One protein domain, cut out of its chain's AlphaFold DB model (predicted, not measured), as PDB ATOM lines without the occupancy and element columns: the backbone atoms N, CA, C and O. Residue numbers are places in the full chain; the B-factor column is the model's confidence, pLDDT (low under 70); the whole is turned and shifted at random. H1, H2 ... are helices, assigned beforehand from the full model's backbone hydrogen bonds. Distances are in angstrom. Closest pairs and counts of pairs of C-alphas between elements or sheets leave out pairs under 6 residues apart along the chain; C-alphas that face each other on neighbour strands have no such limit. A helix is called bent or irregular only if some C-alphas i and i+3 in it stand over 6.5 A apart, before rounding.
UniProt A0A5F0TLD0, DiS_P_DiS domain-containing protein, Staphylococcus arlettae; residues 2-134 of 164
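AT A GLANCE: This is residues 2 to 134 of the 164 residues of the protein "DiS_P_DiS domain-containing protein" of Staphylococcus arlettae (UniProt A0A5F0TLD0). Three helices, H5, H6 and H7, lie side by side in a row, each running against the one before, and H1 crosses obliquely over one face of this row, touching each of the three. The short helices H2, H3 and H4 and two long stretches without a named element, residues 30 to 43 and 56 to 68, lie farther out on the side of H1, and H4 packs on H1 and H5. The printed part has 133 residues with seven named helices, H1 to H7 in order along the chain, and no named strand; its class is all helix. The whole is compact, with a radius of gyration of the C-alphas of 15.1 A, and spans 46 by 33 by 28 A along its three main axes.

IN THESE COORDINATES: The longest helix is H6, residues 94 to 114, which measures 29.7 A from its first C-alpha, at (172.457, 129.899, 173.713), to its last, at (168.696, 102.017, 183.335). H5 before it, residues 69 to 87, measures 27.7 A, and H7 after it, residues 119 to 132, measures 19.9 A and ends with C-alpha 132 at (162.200, 130.039, 176.423). H1, residues 2 to 19, measures 25.8 A and begins with C-alpha 2 at (185.510, 129.262, 182.222). The others are shorter: H2, residues 26 to 29, at 5.3 A; H3, residues 44 to 47, at 5.5 A; and H4, residues 49 to 55, at 9.9 A. No helix is bent or irregular.

HOW THE PARTS SIT: H6 and H7 form a helical hairpin: they touch at a shallow tilt of 7 degrees, opposite ways, and their closest C-alphas are those of Thr 96 and Leu 132, 6.4 A apart. H5 and H6 form another, at a shallow tilt of 18 degrees, opposite ways, with the C-alphas of Ser 70 and Ile 109 closest at 6.6 A. H5 and H7 are apart. H1 is the hub, touching four helices. It touches H6 at a steep tilt of 44 degrees, the same way, with the C-alphas of Tyr 16 and Thr 106 closest at 5.5 A. It touches H5 at a tilt of 38 degrees, only just steep, opposite ways; the C-alphas of Val 5 and Gly 82 come closest, at 4.3 A. H1, H5 and H6 are a bundle, three helices packed together, up and down, each running against the one before it in the chain. With residues 15 to 19 alone, H1 touches residues 120 to 121 of H7, at a steep tilt of 42 degrees, opposite ways; the closest C-alphas are those of Ser 19 and Ile 121, 6.3 A apart. With residues 9 to 13 alone, H1 touches H4, about perpendicular at 80 degrees, the closest C-alphas being those of Ser 9 and Pro 49, 7.0 A apart. H4 also touches residues 72 to 76 of H5, at a steep tilt of 62 degrees, opposite ways, with the C-alphas of Val 50 and Glu 75 closest at 6.3 A. H3 is close to but not clearly touching H1, with the C-alphas of Val 10 and Leu 47 at 7.4 A. H2 touches no helix and is only just apart from H1, at 8.4 A. Over the pairs that touch, helix packing is mostly crossed. Every O i to N i+4 pair is within hydrogen-bond range in H1, H4, H6 and H7, and 14 of 15 in H5; H2 and H3 are too short for such a pair.

THE WHOLE: The two C-alphas farthest apart are those of Lys 64 and Pro 134, at 46.8 A. The printed part has no cut. The links from H2 to H3, 14 residues, and from H4 to H5, 13 residues, are long; those from H3 to H4 and from H6 to H7 are tight. The mean pLDDT of the printed part is 84.3, and residue 49 is under 70.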
ATOM      1  N   ILE A   2     185.518 130.029 180.948       81.94
ATOM      2  CA  ILE A   2     185.510 129.262 182.222       81.94
ATOM      3  C   ILE A   2     184.129 129.237 182.901       81.94
ATOM      4  O   ILE A   2     183.694 128.189 183.369       81.94
ATOM      5  N   ILE A   3     183.420 130.369 182.915       84.38
ATOM      6  CA  ILE A   3     182.089 130.473 183.533       84.38
ATOM      7  C   ILE A   3     181.091 129.523 182.853       84.38
ATOM      8  O   ILE A   3     180.418 128.770 183.549       84.38
ATOM      9  N   ASN A   4     181.055 129.491 181.515       83.38
ATOM     10  CA  ASN A   4     180.152 128.617 180.754       83.38
ATOM     11  C   ASN A   4     180.424 127.140 181.052       83.38
ATOM     12  O   ASN A   4     179.491 126.380 181.273       83.38
ATOM     13  N   VAL A   5     181.698 126.748 181.133       86.81
ATOM     14  CA  VAL A   5     182.101 125.372 181.459       86.81
ATOM     15  C   VAL A   5     181.636 124.964 182.857       86.81
ATOM     16  O   VAL A   5     181.029 123.907 183.022       86.81
ATOM     17  N   ILE A   6     181.883 125.813 183.861       85.69
ATOM     18  CA  ILE A   6     181.445 125.552 185.238       85.69
ATOM     19  C   ILE A   6     179.918 125.461 185.291       85.69
ATOM     20  O   ILE A   6     179.376 124.548 185.909       85.69
ATOM     21  N   PHE A   7     179.225 126.375 184.614       87.19
ATOM     22  CA  PHE A   7     177.770 126.411 184.582       87.19
ATOM     23  C   PHE A   7     177.172 125.153 183.937       87.19
ATOM     24  O   PHE A   7     176.273 124.551 184.519       87.19
ATOM     25  N   CYS A   8     177.718 124.699 182.802       89.88
ATOM     26  CA  CYS A   8     177.288 123.467 182.132       89.88
ATOM     27  C   CYS A   8     177.452 122.241 183.034       89.88
ATOM     28  O   CYS A   8     176.523 121.450 183.167       89.88
ATOM     29  N   SER A   9     178.613 122.103 183.682       88.56
ATOM     30  CA  SER A   9     178.896 120.982 184.587       88.56
ATOM     31  C   SER A   9     177.959 120.986 185.801       88.56
ATOM     32  O   SER A   9     177.353 119.966 186.121       88.56
ATOM     33  N   VAL A  10     177.733 122.146 186.429       87.81
ATOM     34  CA  VAL A  10     176.806 122.263 187.569       87.81
ATOM     35  C   VAL A  10     175.365 121.935 187.164       87.81
ATOM     36  O   VAL A  10     174.687 121.188 187.873       87.81
ATOM     37  N   LEU A  11     174.893 122.465 186.031       90.44
ATOM     38  CA  LEU A  11     173.543 122.191 185.537       90.44
ATOM     39  C   LEU A  11     173.351 120.722 185.170       90.44
ATOM     40  O   LEU A  11     172.341 120.134 185.557       90.44
ATOM     41  N   PHE A  12     174.313 120.123 184.466       92.19
ATOM     42  CA  PHE A  12     174.280 118.701 184.146       92.19
ATOM     43  C   PHE A  12     174.163 117.857 185.418       92.19
ATOM     44  O   PHE A  12     173.271 117.017 185.517       92.19
ATOM     45  N   SER A  13     174.998 118.133 186.423       88.56
ATOM     46  CA  SER A  13     174.956 117.442 187.712       88.56
ATOM     47  C   SER A  13     173.593 117.525 188.393       88.56
ATOM     48  O   SER A  13     173.089 116.534 188.924       88.56
ATOM     49  N   PHE A  14     172.969 118.702 188.362       88.75
ATOM     50  CA  PHE A  14     171.640 118.900 188.930       88.75
ATOM     51  C   PHE A  14     170.567 118.111 188.169       88.75
ATOM     52  O   PHE A  14     169.760 117.417 188.789       88.75
ATOM     53  N   LEU A  15     170.577 118.175 186.834       91.62
ATOM     54  CA  LEU A  15     169.636 117.441 185.984       91.62
ATOM     55  C   LEU A  15     169.791 115.929 186.147       91.62
ATOM     56  O   LEU A  15     168.791 115.231 186.315       91.62
ATOM     57  N   TYR A  16     171.028 115.433 186.171       90.12
ATOM     58  CA  TYR A  16     171.333 114.026 186.401       90.12
ATOM     59  C   TYR A  16     170.860 113.567 187.782       90.12
ATOM     60  O   TYR A  16     170.206 112.538 187.905       90.12
ATOM     61  N   GLN A  17     171.077 114.361 188.834       87.56
ATOM     62  CA  GLN A  17     170.538 114.023 190.151       87.56
ATOM     63  C   GLN A  17     169.005 113.929 190.126       87.56
ATOM     64  O   GLN A  17     168.438 112.982 190.670       87.56
ATOM     65  N   ILE A  18     168.314 114.880 189.487       88.69
ATOM     66  CA  ILE A  18     166.848 114.845 189.381       88.69
ATOM     67  C   ILE A  18     166.382 113.626 188.579       88.69
ATOM     68  O   ILE A  18     165.354 113.038 188.922       88.69
ATOM     69  N   SER A  19     167.122 113.222 187.544       90.12
ATOM     70  CA  SER A  19     166.762 112.087 186.690       90.12
ATOM     71  C   SER A  19     166.717 110.771 187.467       90.12
ATOM     72  O   SER A  19     165.860 109.937 187.192       90.12
ATOM     73  N   THR A  20     167.560 110.623 188.493       85.62
ATOM     74  CA  THR A  20     167.603 109.420 189.343       85.62
ATOM     75  C   THR A  20     166.420 109.279 190.307       85.62
ATOM     76  O   THR A  20     166.208 108.206 190.877       85.62
ATOM     77  N   PHE A  21     165.622 110.330 190.522       84.44
ATOM     78  CA  PHE A  21     164.480 110.261 191.432       84.44
ATOM     79  C   PHE A  21     163.237 109.699 190.740       84.44
ATOM     80  O   PHE A  21     162.807 110.211 189.715       84.44
ATOM     81  N   SER A  22     162.589 108.707 191.355       78.06
ATOM     82  CA  SER A  22     161.328 108.139 190.850       78.06
ATOM     83  C   SER A  22     160.122 109.066 191.026       78.06
ATOM     84  O   SER A  22     159.179 109.020 190.243       78.06
ATOM     85  N   THR A  23     160.134 109.907 192.063       78.31
ATOM     86  CA  THR A  23     159.075 110.885 192.337       78.31
ATOM     87  C   THR A  23     159.680 112.251 192.626       78.31
ATOM     88  O   THR A  23     160.538 112.414 193.503       78.31
ATOM     89  N   LEU A  24     159.230 113.253 191.872       79.38
ATOM     90  CA  LEU A  24     159.685 114.626 192.027       79.38
ATOM     91  C   LEU A  24     158.873 115.324 193.122       79.38
ATOM     92  O   LEU A  24     157.650 115.403 193.062       79.38
ATOM     93  N   SER A  25     159.567 115.848 194.132       82.69
ATOM     94  CA  SER A  25     158.975 116.647 195.207       82.69
ATOM     95  C   SER A  25     159.683 117.990 195.293       82.69
ATOM     96  O   SER A  25     160.908 118.034 195.424       82.69
ATOM     97  N   ILE A  26     158.915 119.084 195.308       79.44
ATOM     98  CA  ILE A  26     159.441 120.453 195.431       79.44
ATOM     99  C   ILE A  26     160.330 120.591 196.674       79.44
ATOM    100  O   ILE A  26     161.395 121.195 196.612       79.44
ATOM    101  N   ARG A  27     159.966 119.948 197.793       80.31
ATOM    102  CA  ARG A  27     160.772 119.979 199.029       80.31
ATOM    103  C   ARG A  27     162.177 119.405 198.839       80.31
ATOM    104  O   ARG A  27     163.100 119.821 199.532       80.31
ATOM    105  N   ARG A  28     162.348 118.449 197.920       75.81
ATOM    106  CA  ARG A  28     163.646 117.827 197.637       75.81
ATOM    107  C   ARG A  28     164.546 118.737 196.802       75.81
ATOM    108  O   ARG A  28     165.750 118.697 197.012       75.81
ATOM    109  N   LEU A  29     163.976 119.596 195.953       76.62
ATOM    110  CA  LEU A  29     164.736 120.579 195.166       76.62
ATOM    111  C   LEU A  29     165.442 121.613 196.056       76.62
ATOM    112  O   LEU A  29     166.540 122.050 195.737       76.62
ATOM    113  N   PHE A  30     164.841 121.958 197.198       78.38
ATOM    114  CA  PHE A  30     165.425 122.885 198.176       78.38
ATOM    115  C   PHE A  30     166.298 122.202 199.239       78.38
ATOM    116  O   PHE A  30     166.872 122.873 200.099       78.38
ATOM    117  N   LYS A  31     166.410 120.866 199.223       79.50
ATOM    118  CA  LYS A  31     167.264 120.141 200.169       79.50
ATOM    119  C   LYS A  31     168.725 120.300 199.744       79.50
ATOM    120  O   LYS A  31     169.047 120.204 198.564       79.50
ATOM    121  N   ARG A  32     169.633 120.501 200.705       79.38
ATOM    122  CA  ARG A  32     171.078 120.502 200.419       79.38
ATOM    123  C   ARG A  32     171.519 119.179 199.793       79.38
ATOM    124  O   ARG A  32     171.042 118.124 200.214       79.38
ATOM    125  N   SER A  33     172.491 119.247 198.883       76.50
ATOM    126  CA  SER A  33     173.134 118.074 198.289       76.50
ATOM    127  C   SER A  33     173.702 117.166 199.382       76.50
ATOM    128  O   SER A  33     174.494 117.587 200.233       76.50
ATOM    129  N   GLN A  34     173.261 115.914 199.370       81.62
ATOM    130  CA  GLN A  34     173.670 114.863 200.292       81.62
ATOM    131  C   GLN A  34     174.177 113.686 199.475       81.62
ATOM    132  O   GLN A  34     173.732 113.474 198.354       81.62
ATOM    133  N   CYS A  35     175.117 112.928 200.026       78.38
ATOM    134  CA  CYS A  35     175.579 111.719 199.359       78.38
ATOM    135  C   CYS A  35     174.454 110.682 199.342       78.38
ATOM    136  O   CYS A  35     173.875 110.405 200.391       78.38
ATOM    137  N   ASP A  36     174.204 110.056 198.194       75.50
ATOM    138  CA  ASP A  36     173.098 109.103 198.039       75.50
ATOM    139  C   ASP A  36     173.226 107.885 198.969       75.50
ATOM    140  O   ASP A  36     172.228 107.361 199.456       75.50
ATOM    141  N   LEU A  37     174.463 107.490 199.290       79.31
ATOM    142  CA  LEU A  37     174.771 106.294 200.080       79.31
ATOM    143  C   LEU A  37     174.820 106.569 201.587       79.31
ATOM    144  O   LEU A  37     174.247 105.828 202.376       79.31
ATOM    145  N   CYS A  38     175.533 107.622 201.999       83.19
ATOM    146  CA  CYS A  38     175.779 107.914 203.418       83.19
ATOM    147  C   CYS A  38     174.867 109.020 203.978       83.19
ATOM    148  O   CYS A  38     174.921 109.306 205.170       83.19
ATOM    149  N   GLN A  39     174.102 109.708 203.117       80.88
ATOM    150  CA  GLN A  39     173.214 110.841 203.433       80.88
ATOM    151  C   GLN A  39     173.894 112.038 204.131       80.88
ATOM    152  O   GLN A  39     173.237 112.979 204.581       80.88
ATOM    153  N   LYS A  40     175.231 112.060 204.187       83.19
ATOM    154  CA  LYS A  40     176.004 113.178 204.738       83.19
ATOM    155  C   LYS A  40     175.945 114.373 203.788       83.19
ATOM    156  O   LYS A  40     176.072 114.213 202.576       83.19
ATOM    157  N   VAL A  41     175.779 115.568 204.352       83.31
ATOM    158  CA  VAL A  41     175.727 116.836 203.608       83.31
ATOM    159  C   VAL A  41     177.082 117.127 202.956       83.31
ATOM    160  O   VAL A  41     178.118 117.034 203.620       83.31
ATOM    161  N   LEU A  42     177.072 117.495 201.671       80.00
ATOM    162  CA  LEU A  42     178.278 117.887 200.944       80.00
ATOM    163  C   LEU A  42     178.584 119.386 201.146       80.00
ATOM    164  O   LEU A  42     177.674 120.216 201.092       80.00
ATOM    165  N   PRO A  43     179.858 119.760 201.368       79.06
ATOM    166  CA  PRO A  43     180.281 121.156 201.406       79.06
ATOM    167  C   PRO A  43     180.323 121.778 200.001       79.06
ATOM    168  O   PRO A  43     180.549 121.078 199.016       79.06
ATOM    169  N   LEU A  44     180.176 123.108 199.926       74.88
ATOM    170  CA  LEU A  44     179.973 123.851 198.672       74.88
ATOM    171  C   LEU A  44     181.059 123.628 197.610       74.88
ATOM    172  O   LEU A  44     180.753 123.397 196.446       74.88
ATOM    173  N   TYR A  45     182.328 123.616 198.018       73.75
ATOM    174  CA  TYR A  45     183.456 123.397 197.107       73.75
ATOM    175  C   TYR A  45     183.472 121.991 196.481       73.75
ATOM    176  O   TYR A  45     184.173 121.769 195.500       73.75
ATOM    177  N   ARG A  46     182.699 121.038 197.027       70.75
ATOM    178  CA  ARG A  46     182.561 119.681 196.476       70.75
ATOM    179  C   ARG A  46     181.383 119.524 195.524       70.75
ATOM    180  O   ARG A  46     181.227 118.440 194.970       70.75
ATOM    181  N   LEU A  47     180.589 120.574 195.309       72.38
ATOM    182  CA  LEU A  47     179.566 120.552 194.267       72.38
ATOM    183  C   LEU A  47     180.158 120.642 192.860       72.38
ATOM    184  O   LEU A  47     179.418 120.394 191.922       72.38
ATOM    185  N   ILE A  48     181.450 120.969 192.700       74.00
ATOM    186  CA  ILE A  48     182.111 120.958 191.389       74.00
ATOM    187  C   ILE A  48     182.417 119.501 191.015       74.00
ATOM    188  O   ILE A  48     183.373 118.934 191.551       74.00
ATOM    189  N   PRO A  49     181.644 118.880 190.116       68.50
ATOM    190  CA  PRO A  49     181.623 117.429 189.948       68.50
ATOM    191  C   PRO A  49     182.944 116.864 189.435       68.50
ATOM    192  O   PRO A  49     183.489 115.929 190.016       68.50
ATOM    193  N   VAL A  50     183.501 117.484 188.391       71.81
ATOM    194  CA  VAL A  50     184.748 117.053 187.743       71.81
ATOM    195  C   VAL A  50     185.922 117.143 188.715       71.81
ATOM    196  O   VAL A  50     186.660 116.175 188.904       71.81
ATOM    197  N   VAL A  51     186.068 118.288 189.385       74.38
ATOM    198  CA  VAL A  51     187.141 118.516 190.364       74.38
ATOM    199  C   VAL A  51     186.987 117.558 191.545       74.38
ATOM    200  O   VAL A  51     187.952 116.918 191.957       74.38
ATOM    201  N   SER A  52     185.762 117.392 192.051       73.56
ATOM    202  CA  SER A  52     185.452 116.441 193.118       73.56
ATOM    203  C   SER A  52     185.760 114.997 192.739       73.56
ATOM    204  O   SER A  52     186.281 114.271 193.584       73.56
ATOM    205  N   TYR A  53     185.454 114.575 191.512       75.75
ATOM    206  CA  TYR A  53     185.686 113.212 191.039       75.75
ATOM    207  C   TYR A  53     187.182 112.903 190.940       75.75
ATOM    208  O   TYR A  53     187.622 111.866 191.437       75.75
ATOM    209  N   ILE A  54     187.963 113.828 190.366       77.94
ATOM    210  CA  ILE A  54     189.423 113.701 190.244       77.94
ATOM    211  C   ILE A  54     190.067 113.661 191.633       77.94
ATOM    212  O   ILE A  54     190.818 112.737 191.935       77.94
ATOM    213  N   LEU A  55     189.724 114.607 192.516       77.38
ATOM    214  CA  LEU A  55     190.285 114.674 193.871       77.38
ATOM    215  C   LEU A  55     189.926 113.463 194.738       77.38
ATOM    216  O   LEU A  55     190.640 113.156 195.691       77.38
ATOM    217  N   GLN A  56     188.806 112.801 194.455       72.75
ATOM    218  CA  GLN A  56     188.340 111.650 195.226       72.75
ATOM    219  C   GLN A  56     188.618 110.311 194.520       72.75
ATOM    220  O   GLN A  56     188.151 109.272 194.991       72.75
ATOM    221  N   CYS A  57     189.372 110.320 193.411       77.88
ATOM    222  CA  CYS A  57     189.703 109.147 192.594       77.88
ATOM    223  C   CYS A  57     188.477 108.269 192.277       77.88
ATOM    224  O   CYS A  57     188.514 107.047 192.431       77.88
ATOM    225  N   GLY A  58     187.359 108.903 191.908       72.88
ATOM    226  CA  GLY A  58     186.110 108.211 191.582       72.88
ATOM    227  C   GLY A  58     185.412 107.530 192.764       72.88
ATOM    228  O   GLY A  58     184.578 106.652 192.552       72.88
ATOM    229  N   ARG A  59     185.726 107.905 194.010       77.38
ATOM    230  CA  ARG A  59     185.047 107.410 195.220       77.38
ATOM    231  C   ARG A  59     184.353 108.538 195.968       77.38
ATOM    232  O   ARG A  59     184.757 109.688 195.892       77.38
ATOM    233  N   THR A  60     183.313 108.230 196.732       77.56
ATOM    234  CA  THR A  60     182.672 109.221 197.598       77.56
ATOM    235  C   THR A  60     183.582 109.523 198.788       77.56
ATOM    236  O   THR A  60     184.090 108.624 199.453       77.56
ATOM    237  N   HIS A  61     183.771 110.791 199.140       75.25
ATOM    238  CA  HIS A  61     184.618 111.132 200.287       75.25
ATOM    239  C   HIS A  61     184.058 110.648 201.638       75.25
ATOM    240  O   HIS A  61     184.828 110.330 202.541       75.25
ATOM    241  N   CYS A  62     182.729 110.612 201.815       79.19
ATOM    242  CA  CYS A  62     182.137 110.246 203.107       79.19
ATOM    243  C   CYS A  62     182.183 108.742 203.397       79.19
ATOM    244  O   CYS A  62     182.500 108.366 204.522       79.19
ATOM    245  N   CYS A  63     181.848 107.898 202.417       80.88
ATOM    246  CA  CYS A  63     181.717 106.450 202.600       80.88
ATOM    247  C   CYS A  63     182.668 105.626 201.725       80.88
ATOM    248  O   CYS A  63     182.641 104.404 201.809       80.88
ATOM    249  N   LYS A  64     183.535 106.274 200.932       79.56
ATOM    250  CA  LYS A  64     184.550 105.647 200.063       79.56
ATOM    251  C   LYS A  64     183.983 104.666 199.038       79.56
ATOM    252  O   LYS A  64     184.712 103.812 198.537       79.56
ATOM    253  N   GLN A  65     182.706 104.808 198.710       80.06
ATOM    254  CA  GLN A  65     182.019 103.963 197.742       80.06
ATOM    255  C   GLN A  65     182.311 104.442 196.314       80.06
ATOM    256  O   GLN A  65     182.461 105.651 196.118       80.06
ATOM    257  N   PRO A  66     182.421 103.543 195.323       76.81
ATOM    258  CA  PRO A  66     182.713 103.928 193.947       76.81
ATOM    259  C   PRO A  66     181.554 104.729 193.337       76.81
ATOM    260  O   PRO A  66     180.389 104.375 193.509       76.81
ATOM    261  N   LEU A  67     181.874 105.809 192.621       77.25
ATOM    262  CA  LEU A  67     180.912 106.525 191.784       77.25
ATOM    263  C   LEU A  67     180.770 105.806 190.445       77.25
ATOM    264  O   LEU A  67     181.752 105.328 189.874       77.25
ATOM    265  N   HIS A  68     179.545 105.769 189.922       80.25
ATOM    266  CA  HIS A  68     179.271 105.143 188.635       80.25
ATOM    267  C   HIS A  68     180.007 105.876 187.502       80.25
ATOM    268  O   HIS A  68     179.971 107.106 187.424       80.25
ATOM    269  N   TYR A  69     180.652 105.127 186.604       81.62
ATOM    270  CA  TYR A  69     181.471 105.689 185.522       81.62
ATOM    271  C   TYR A  69     180.675 106.614 184.586       81.62
ATOM    272  O   TYR A  69     181.188 107.637 184.139       81.62
ATOM    273  N   SER A  70     179.391 106.320 184.364       83.69
ATOM    274  CA  SER A  70     178.507 107.134 183.518       83.69
ATOM    275  C   SER A  70     178.369 108.583 183.990       83.69
ATOM    276  O   SER A  70     178.227 109.480 183.164       83.69
ATOM    277  N   TYR A  71     178.469 108.828 185.301       81.75
ATOM    278  CA  TYR A  71     178.453 110.184 185.849       81.75
ATOM    279  C   TYR A  71     179.691 110.974 185.412       81.75
ATOM    280  O   TYR A  71     179.575 112.107 184.960       81.75
ATOM    281  N   PHE A  72     180.872 110.351 185.457       84.44
ATOM    282  CA  PHE A  72     182.112 110.981 185.005       84.44
ATOM    283  C   PHE A  72     182.088 111.294 183.505       84.44
ATOM    284  O   PHE A  72     182.478 112.386 183.096       84.44
ATOM    285  N   VAL A  73     181.584 110.362 182.689       88.38
ATOM    286  CA  VAL A  73     181.430 110.566 181.240       88.38
ATOM    287  C   VAL A  73     180.484 111.729 180.945       88.38
ATOM    288  O   VAL A  73     180.792 112.569 180.098       88.38
ATOM    289  N   GLY A  74     179.359 111.814 181.657       89.75
ATOM    290  CA  GLY A  74     178.417 112.917 181.505       89.75
ATOM    291  C   GLY A  74     179.019 114.269 181.858       89.75
ATOM    292  O   GLY A  74     178.908 115.212 181.080       89.75
ATOM    293  N   GLU A  75     179.743 114.343 182.970       88.94
ATOM    294  CA  GLU A  75     180.427 115.566 183.391       88.94
ATOM    295  C   GLU A  75     181.493 116.018 182.389       88.94
ATOM    296  O   GLU A  75     181.560 117.194 182.032       88.94
ATOM    297  N   LEU A  76     182.298 115.082 181.877       90.12
ATOM    298  CA  LEU A  76     183.284 115.388 180.842       90.12
ATOM    299  C   LEU A  76     182.605 115.899 179.565       90.12
ATOM    300  O   LEU A  76     183.059 116.874 178.969       90.12
ATOM    301  N   THR A  77     181.486 115.285 179.178       91.62
ATOM    302  CA  THR A  77     180.709 115.706 178.006       91.62
ATOM    303  C   THR A  77     180.118 117.105 178.210       91.62
ATOM    304  O   THR A  77     180.212 117.939 177.312       91.62
ATOM    305  N   ALA A  78     179.595 117.414 179.401       91.31
ATOM    306  CA  ALA A  78     179.086 118.742 179.749       91.31
ATOM    307  C   ALA A  78     180.182 119.823 179.703       91.31
ATOM    308  O   ALA A  78     179.937 120.936 179.235       91.31
ATOM    309  N   VAL A  79     181.410 119.495 180.128       90.31
ATOM    310  CA  VAL A  79     182.573 120.385 179.981       90.31
ATOM    311  C   VAL A  79     182.887 120.646 178.510       90.31
ATOM    312  O   VAL A  79     183.066 121.801 178.128       90.31
ATOM    313  N   VAL A  80     182.916 119.598 177.678       90.81
ATOM    314  CA  VAL A  80     183.156 119.729 176.231       90.81
ATOM    315  C   VAL A  80     182.084 120.604 175.579       90.81
ATOM    316  O   VAL A  80     182.430 121.520 174.840       90.81
ATOM    317  N   ILE A  81     180.808 120.407 175.919       90.00
ATOM    318  CA  ILE A  81     179.696 121.252 175.454       90.00
ATOM    319  C   ILE A  81     179.928 122.721 175.830       90.00
ATOM    320  O   ILE A  81     179.791 123.598 174.980       90.00
ATOM    321  N   GLY A  82     180.327 122.999 177.075       88.25
ATOM    322  CA  GLY A  82     180.610 124.363 177.529       88.25
ATOM    323  C   GLY A  82     181.789 125.027 176.806       88.25
ATOM    324  O   GLY A  82     181.784 126.243 176.620       88.25
ATOM    325  N   ILE A  83     182.785 124.242 176.378       88.81
ATOM    326  CA  ILE A  83     183.893 124.715 175.534       88.81
ATOM    327  C   ILE A  83     183.390 124.991 174.112       88.81
ATOM    328  O   ILE A  83     183.674 126.055 173.567       88.81
ATOM    329  N   CYS A  84     182.612 124.076 173.527       88.06
ATOM    330  CA  CYS A  84     182.039 124.240 172.192       88.06
ATOM    331  C   CYS A  84     181.159 125.491 172.102       88.06
ATOM    332  O   CYS A  84     181.344 126.284 171.189       88.06
ATOM    333  N   LEU A  85     180.287 125.721 173.084       85.69
ATOM    334  CA  LEU A  85     179.443 126.918 173.165       85.69
ATOM    335  C   LEU A  85     180.229 128.231 173.185       85.69
ATOM    336  O   LEU A  85     179.701 129.272 172.828       85.69
ATOM    337  N   TYR A  86     181.480 128.211 173.645       83.75
ATOM    338  CA  TYR A  86     182.321 129.402 173.634       83.75
ATOM    339  C   TYR A  86     183.003 129.643 172.278       83.75
ATOM    340  O   TYR A  86     183.364 130.777 171.979       83.75
ATOM    341  N   HIS A  87     183.221 128.590 171.487       85.31
ATOM    342  CA  HIS A  87     183.969 128.664 170.229       85.31
ATOM    343  C   HIS A  87     183.092 128.667 168.978       85.31
ATOM    344  O   HIS A  87     183.549 129.133 167.935       85.31
ATOM    345  N   PHE A  88     181.881 128.124 169.059       83.88
ATOM    346  CA  PHE A  88     180.968 128.002 167.932       83.88
ATOM    347  C   PHE A  88     179.750 128.885 168.155       83.88
ATOM    348  O   PHE A  88     179.045 128.720 169.149       83.88
ATOM    349  N   ASP A  89     179.478 129.764 167.195       76.75
ATOM    350  CA  ASP A  89     178.215 130.491 167.145       76.75
ATOM    351  C   ASP A  89     177.101 129.514 166.760       76.75
ATOM    352  O   ASP A  89     177.119 128.896 165.689       76.75
ATOM    353  N   VAL A  90     176.137 129.340 167.659       73.38
ATOM    354  CA  VAL A  90     174.980 128.477 167.432       73.38
ATOM    355  C   VAL A  90     173.833 129.325 166.880       73.38
ATOM    356  O   VAL A  90     173.617 130.458 167.286       73.38
ATOM    357  N   ILE A  91     173.081 128.775 165.921       71.75
ATOM    358  CA  ILE A  91     171.918 129.451 165.306       71.75
ATOM    359  C   ILE A  91     170.765 129.615 166.316       71.75
ATOM    360  O   ILE A  91     169.938 130.517 166.194       71.75
ATOM    361  N   LEU A  92     170.684 128.704 167.287       70.38
ATOM    362  CA  LEU A  92     169.745 128.761 168.401       70.38
ATOM    363  C   LEU A  92     170.243 129.735 169.462       70.38
ATOM    364  O   LEU A  92     171.443 129.837 169.688       70.38
ATOM    365  N   ASP A  93     169.299 130.349 170.172       82.50
ATOM    366  CA  ASP A  93     169.611 131.063 171.404       82.50
ATOM    367  C   ASP A  93     170.384 130.147 172.369       82.50
ATOM    368  O   ASP A  93     169.958 129.015 172.641       82.50
ATOM    369  N   ASP A  94     171.511 130.650 172.881       80.81
ATOM    370  CA  ASP A  94     172.457 129.899 173.713       80.81
ATOM    371  C   ASP A  94     171.764 129.209 174.892       80.81
ATOM    372  O   ASP A  94     172.115 128.085 175.259       80.81
ATOM    373  N   THR A  95     170.742 129.847 175.478       85.56
ATOM    374  CA  THR A  95     170.031 129.298 176.639       85.56
ATOM    375  C   THR A  95     169.152 128.112 176.259       85.56
ATOM    376  O   THR A  95     169.139 127.093 176.956       85.56
ATOM    377  N   THR A  96     168.463 128.207 175.121       85.38
ATOM    378  CA  THR A  96     167.585 127.145 174.614       85.38
ATOM    379  C   THR A  96     168.408 125.955 174.130       85.38
ATOM    380  O   THR A  96     168.070 124.806 174.430       85.38
ATOM    381  N   PHE A  97     169.523 126.216 173.439       87.81
ATOM    382  CA  PHE A  97     170.456 125.172 173.021       87.81
ATOM    383  C   PHE A  97     171.054 124.441 174.223       87.81
ATOM    384  O   PHE A  97     171.045 123.208 174.261       87.81
ATOM    385  N   LEU A  98     171.524 125.187 175.228       89.50
ATOM    386  CA  LEU A  98     172.101 124.616 176.440       89.50
ATOM    387  C   LEU A  98     171.091 123.730 177.177       89.50
ATOM    388  O   LEU A  98     171.421 122.604 177.546       89.50
ATOM    389  N   LEU A  99     169.858 124.212 177.365       90.00
ATOM    390  CA  LEU A  99     168.794 123.436 177.999       90.00
ATOM    391  C   LEU A  99     168.546 122.121 177.252       90.00
ATOM    392  O   LEU A  99     168.532 121.057 177.869       90.00
ATOM    393  N   LEU A 100     168.388 122.193 175.928       91.44
ATOM    394  CA  LEU A 100     168.121 121.028 175.092       91.44
ATOM    395  C   LEU A 100     169.257 120.004 175.176       91.44
ATOM    396  O   LEU A 100     169.009 118.829 175.439       91.44
ATOM    397  N   VAL A 101     170.500 120.446 174.981       92.75
ATOM    398  CA  VAL A 101     171.675 119.571 174.983       92.75
ATOM    399  C   VAL A 101     171.888 118.916 176.343       92.75
ATOM    400  O   VAL A 101     172.147 117.715 176.399       92.75
ATOM    401  N   LEU A 102     171.751 119.660 177.444       94.00
ATOM    402  CA  LEU A 102     171.938 119.093 178.778       94.00
ATOM    403  C   LEU A 102     170.828 118.105 179.141       94.00
ATOM    404  O   LEU A 102     171.125 117.045 179.688       94.00
ATOM    405  N   VAL A 103     169.570 118.399 178.791       94.81
ATOM    406  CA  VAL A 103     168.459 117.453 178.972       94.81
ATOM    407  C   VAL A 103     168.703 116.184 178.161       94.81
ATOM    408  O   VAL A 103     168.607 115.091 178.713       94.81
ATOM    409  N   LEU A 104     169.054 116.305 176.878       94.56
ATOM    410  CA  LEU A 104     169.329 115.148 176.023       94.56
ATOM    411  C   LEU A 104     170.504 114.323 176.543       94.56
ATOM    412  O   LEU A 104     170.415 113.099 176.565       94.56
ATOM    413  N   LEU A 105     171.569 114.972 177.019       94.56
ATOM    414  CA  LEU A 105     172.700 114.294 177.645       94.56
ATOM    415  C   LEU A 105     172.262 113.520 178.897       94.56
ATOM    416  O   LEU A 105     172.601 112.347 179.044       94.56
ATOM    417  N   THR A 106     171.473 114.139 179.780       94.19
ATOM    418  CA  THR A 106     170.924 113.471 180.968       94.19
ATOM    419  C   THR A 106     170.050 112.273 180.595       94.19
ATOM    420  O   THR A 106     170.210 111.203 181.182       94.19
ATOM    421  N   LEU A 107     169.154 112.422 179.613       94.25
ATOM    422  CA  LEU A 107     168.285 111.337 179.154       94.25
ATOM    423  C   LEU A 107     169.088 110.198 178.519       94.25
ATOM    424  O   LEU A 107     168.838 109.044 178.845       94.25
ATOM    425  N   ALA A 108     170.079 110.512 177.681       93.81
ATOM    426  CA  ALA A 108     170.936 109.522 177.035       93.81
ATOM    427  C   ALA A 108     171.729 108.703 178.058       93.81
ATOM    428  O   ALA A 108     171.810 107.483 177.952       93.81
ATOM    429  N   ILE A 109     172.284 109.349 179.085       92.38
ATOM    430  CA  ILE A 109     173.015 108.633 180.135       92.38
ATOM    431  C   ILE A 109     172.066 107.773 180.967       92.38
ATOM    432  O   ILE A 109     172.412 106.640 181.295       92.38
ATOM    433  N   ASN A 110     170.879 108.284 181.303       91.25
ATOM    434  CA  ASN A 110     169.899 107.508 182.053       91.25
ATOM    435  C   ASN A 110     169.448 106.277 181.255       91.25
ATOM    436  O   ASN A 110     169.441 105.179 181.796       91.25
ATOM    437  N   ASP A 111     169.176 106.433 179.960       91.62
ATOM    438  CA  ASP A 111     168.825 105.327 179.068       91.62
ATOM    439  C   ASP A 111     169.951 104.282 178.975       91.62
ATOM    440  O   ASP A 111     169.708 103.093 179.159       91.62
ATOM    441  N   LEU A 112     171.210 104.714 178.835       91.00
ATOM    442  CA  LEU A 112     172.370 103.812 178.816       91.00
ATOM    443  C   LEU A 112     172.553 103.012 180.117       91.00
ATOM    444  O   LEU A 112     173.094 101.908 180.080       91.00
ATOM    445  N   VAL A 113     172.162 103.567 181.269       88.88
ATOM    446  CA  VAL A 113     172.354 102.924 182.582       88.88
ATOM    447  C   VAL A 113     171.145 102.088 182.994       88.88
ATOM    448  O   VAL A 113     171.315 100.996 183.533       88.88
ATOM    449  N   THR A 114     169.930 102.596 182.786       88.75
ATOM    450  CA  THR A 114     168.696 102.017 183.335       88.75
ATOM    451  C   THR A 114     167.686 101.588 182.276       88.75
ATOM    452  O   THR A 114     166.610 101.125 182.660       88.75
ATOM    453  N   LEU A 115     167.978 101.762 180.977       89.62
ATOM    454  CA  LEU A 115     167.067 101.490 179.848       89.62
ATOM    455  C   LEU A 115     165.669 102.092 180.059       89.62
ATOM    456  O   LEU A 115     164.641 101.495 179.738       89.62
ATOM    457  N   SER A 116     165.624 103.252 180.714       87.56
ATOM    458  CA  SER A 116     164.389 103.923 181.095       87.56
ATOM    459  C   SER A 116     164.552 105.430 181.016       87.56
ATOM    460  O   SER A 116     165.627 105.983 181.252       87.56
ATOM    461  N   ILE A 117     163.448 106.100 180.694       89.56
ATOM    462  CA  ILE A 117     163.418 107.537 180.445       89.56
ATOM    463  C   ILE A 117     162.581 108.213 181.545       89.56
ATOM    464  O   ILE A 117     161.387 107.925 181.670       89.56
ATOM    465  N   PRO A 118     163.172 109.108 182.356       89.19
ATOM    466  CA  PRO A 118     162.483 109.761 183.461       89.19
ATOM    467  C   PRO A 118     161.497 110.806 182.933       89.19
ATOM    468  O   PRO A 118     161.884 111.891 182.493       89.19
ATOM    469  N   LEU A 119     160.201 110.490 183.003       91.19
ATOM    470  CA  LEU A 119     159.135 111.327 182.442       91.19
ATOM    471  C   LEU A 119     159.127 112.751 183.019       91.19
ATOM    472  O   LEU A 119     158.869 113.710 182.297       91.19
ATOM    473  N   HIS A 120     159.453 112.920 184.302       90.50
ATOM    474  CA  HIS A 120     159.512 114.238 184.939       90.50
ATOM    475  C   HIS A 120     160.582 115.153 184.334       90.50
ATOM    476  O   HIS A 120     160.348 116.356 184.256       90.50
ATOM    477  N   ILE A 121     161.713 114.615 183.859       92.31
ATOM    478  CA  ILE A 121     162.738 115.406 183.155       92.31
ATOM    479  C   ILE A 121     162.196 115.910 181.818       92.31
ATOM    480  O   ILE A 121     162.381 117.082 181.495       92.31
ATOM    481  N   ILE A 122     161.474 115.066 181.073       92.75
ATOM    482  CA  ILE A 122     160.828 115.474 179.816       92.75
ATOM    483  C   ILE A 122     159.806 116.579 180.079       92.75
ATOM    484  O   ILE A 122     159.803 117.588 179.383       92.75
ATOM    485  N   VAL A 123     158.962 116.420 181.101       91.75
ATOM    486  CA  VAL A 123     157.952 117.428 181.453       91.75
ATOM    487  C   VAL A 123     158.610 118.765 181.802       91.75
ATOM    488  O   VAL A 123     158.180 119.798 181.293       91.75
ATOM    489  N   ILE A 124     159.678 118.759 182.609       91.25
ATOM    490  CA  ILE A 124     160.448 119.974 182.922       91.25
ATOM    491  C   ILE A 124     161.013 120.595 181.643       91.25
ATOM    492  O   ILE A 124     160.860 121.796 181.432       91.25
ATOM    493  N   ALA A 125     161.619 119.788 180.770       92.44
ATOM    494  CA  ALA A 125     162.208 120.263 179.525       92.44
ATOM    495  C   ALA A 125     161.172 120.898 178.588       92.44
ATOM    496  O   ALA A 125     161.436 121.951 178.019       92.44
ATOM    497  N   VAL A 126     159.980 120.303 178.470       91.06
ATOM    498  CA  VAL A 126     158.874 120.852 177.673       91.06
ATOM    499  C   VAL A 126     158.400 122.183 178.252       91.06
ATOM    500  O   VAL A 126     158.259 123.146 177.504       91.06
ATOM    501  N   ILE A 127     158.197 122.272 179.572       91.56
ATOM    502  CA  ILE A 127     157.779 123.522 180.226       91.56
ATOM    503  C   ILE A 127     158.824 124.618 179.997       91.56
ATOM    504  O   ILE A 127     158.477 125.712 179.559       91.56
ATOM    505  N   CYS A 128     160.103 124.327 180.244       91.19
ATOM    506  CA  CYS A 128     161.179 125.286 180.013       91.19
ATOM    507  C   CYS A 128     161.284 125.680 178.535       91.19
ATOM    508  O   CYS A 128     161.427 126.859 178.236       91.19
ATOM    509  N   GLY A 129     161.160 124.722 177.615       88.81
ATOM    510  CA  GLY A 129     161.190 124.976 176.177       88.81
ATOM    511  C   GLY A 129     160.056 125.889 175.717       88.81
ATOM    512  O   GLY A 129     160.306 126.817 174.962       88.81
ATOM    513  N   VAL A 130     158.831 125.693 176.215       87.31
ATOM    514  CA  VAL A 130     157.683 126.567 175.903       87.31
ATOM    515  C   VAL A 130     157.883 127.989 176.436       87.31
ATOM    516  O   VAL A 130     157.439 128.941 175.803       87.31
ATOM    517  N   VAL A 131     158.543 128.145 177.587       88.88
ATOM    518  CA  VAL A 131     158.825 129.463 178.184       88.88
ATOM    519  C   VAL A 131     159.960 130.191 177.457       88.88
ATOM    520  O   VAL A 131     159.901 131.409 177.316       88.88
ATOM    521  N   LEU A 132     160.994 129.464 177.027       87.38
ATOM    522  CA  LEU A 132     162.200 130.039 176.423       87.38
ATOM    523  C   LEU A 132     162.079 130.240 174.908       87.38
ATOM    524  O   LEU A 132     162.626 131.203 174.374       87.38
ATOM    525  N   ALA A 133     161.387 129.342 174.205       82.00
ATOM    526  CA  ALA A 133     161.332 129.367 172.752       82.00
ATOM    527  C   ALA A 133     160.196 130.266 172.230       82.00
ATOM    528  O   ALA A 133     159.081 130.240 172.760       82.00
ATOM    529  N   PRO A 134     160.424 131.013 171.135       77.62
ATOM    530  CA  PRO A 134     159.358 131.738 170.458       77.62
ATOM    531  C   PRO A 134     158.296 130.766 169.925       77.62
ATOM    532  O   PRO A 134     158.597 129.793 169.229       77.62
TER     533      PRO A 134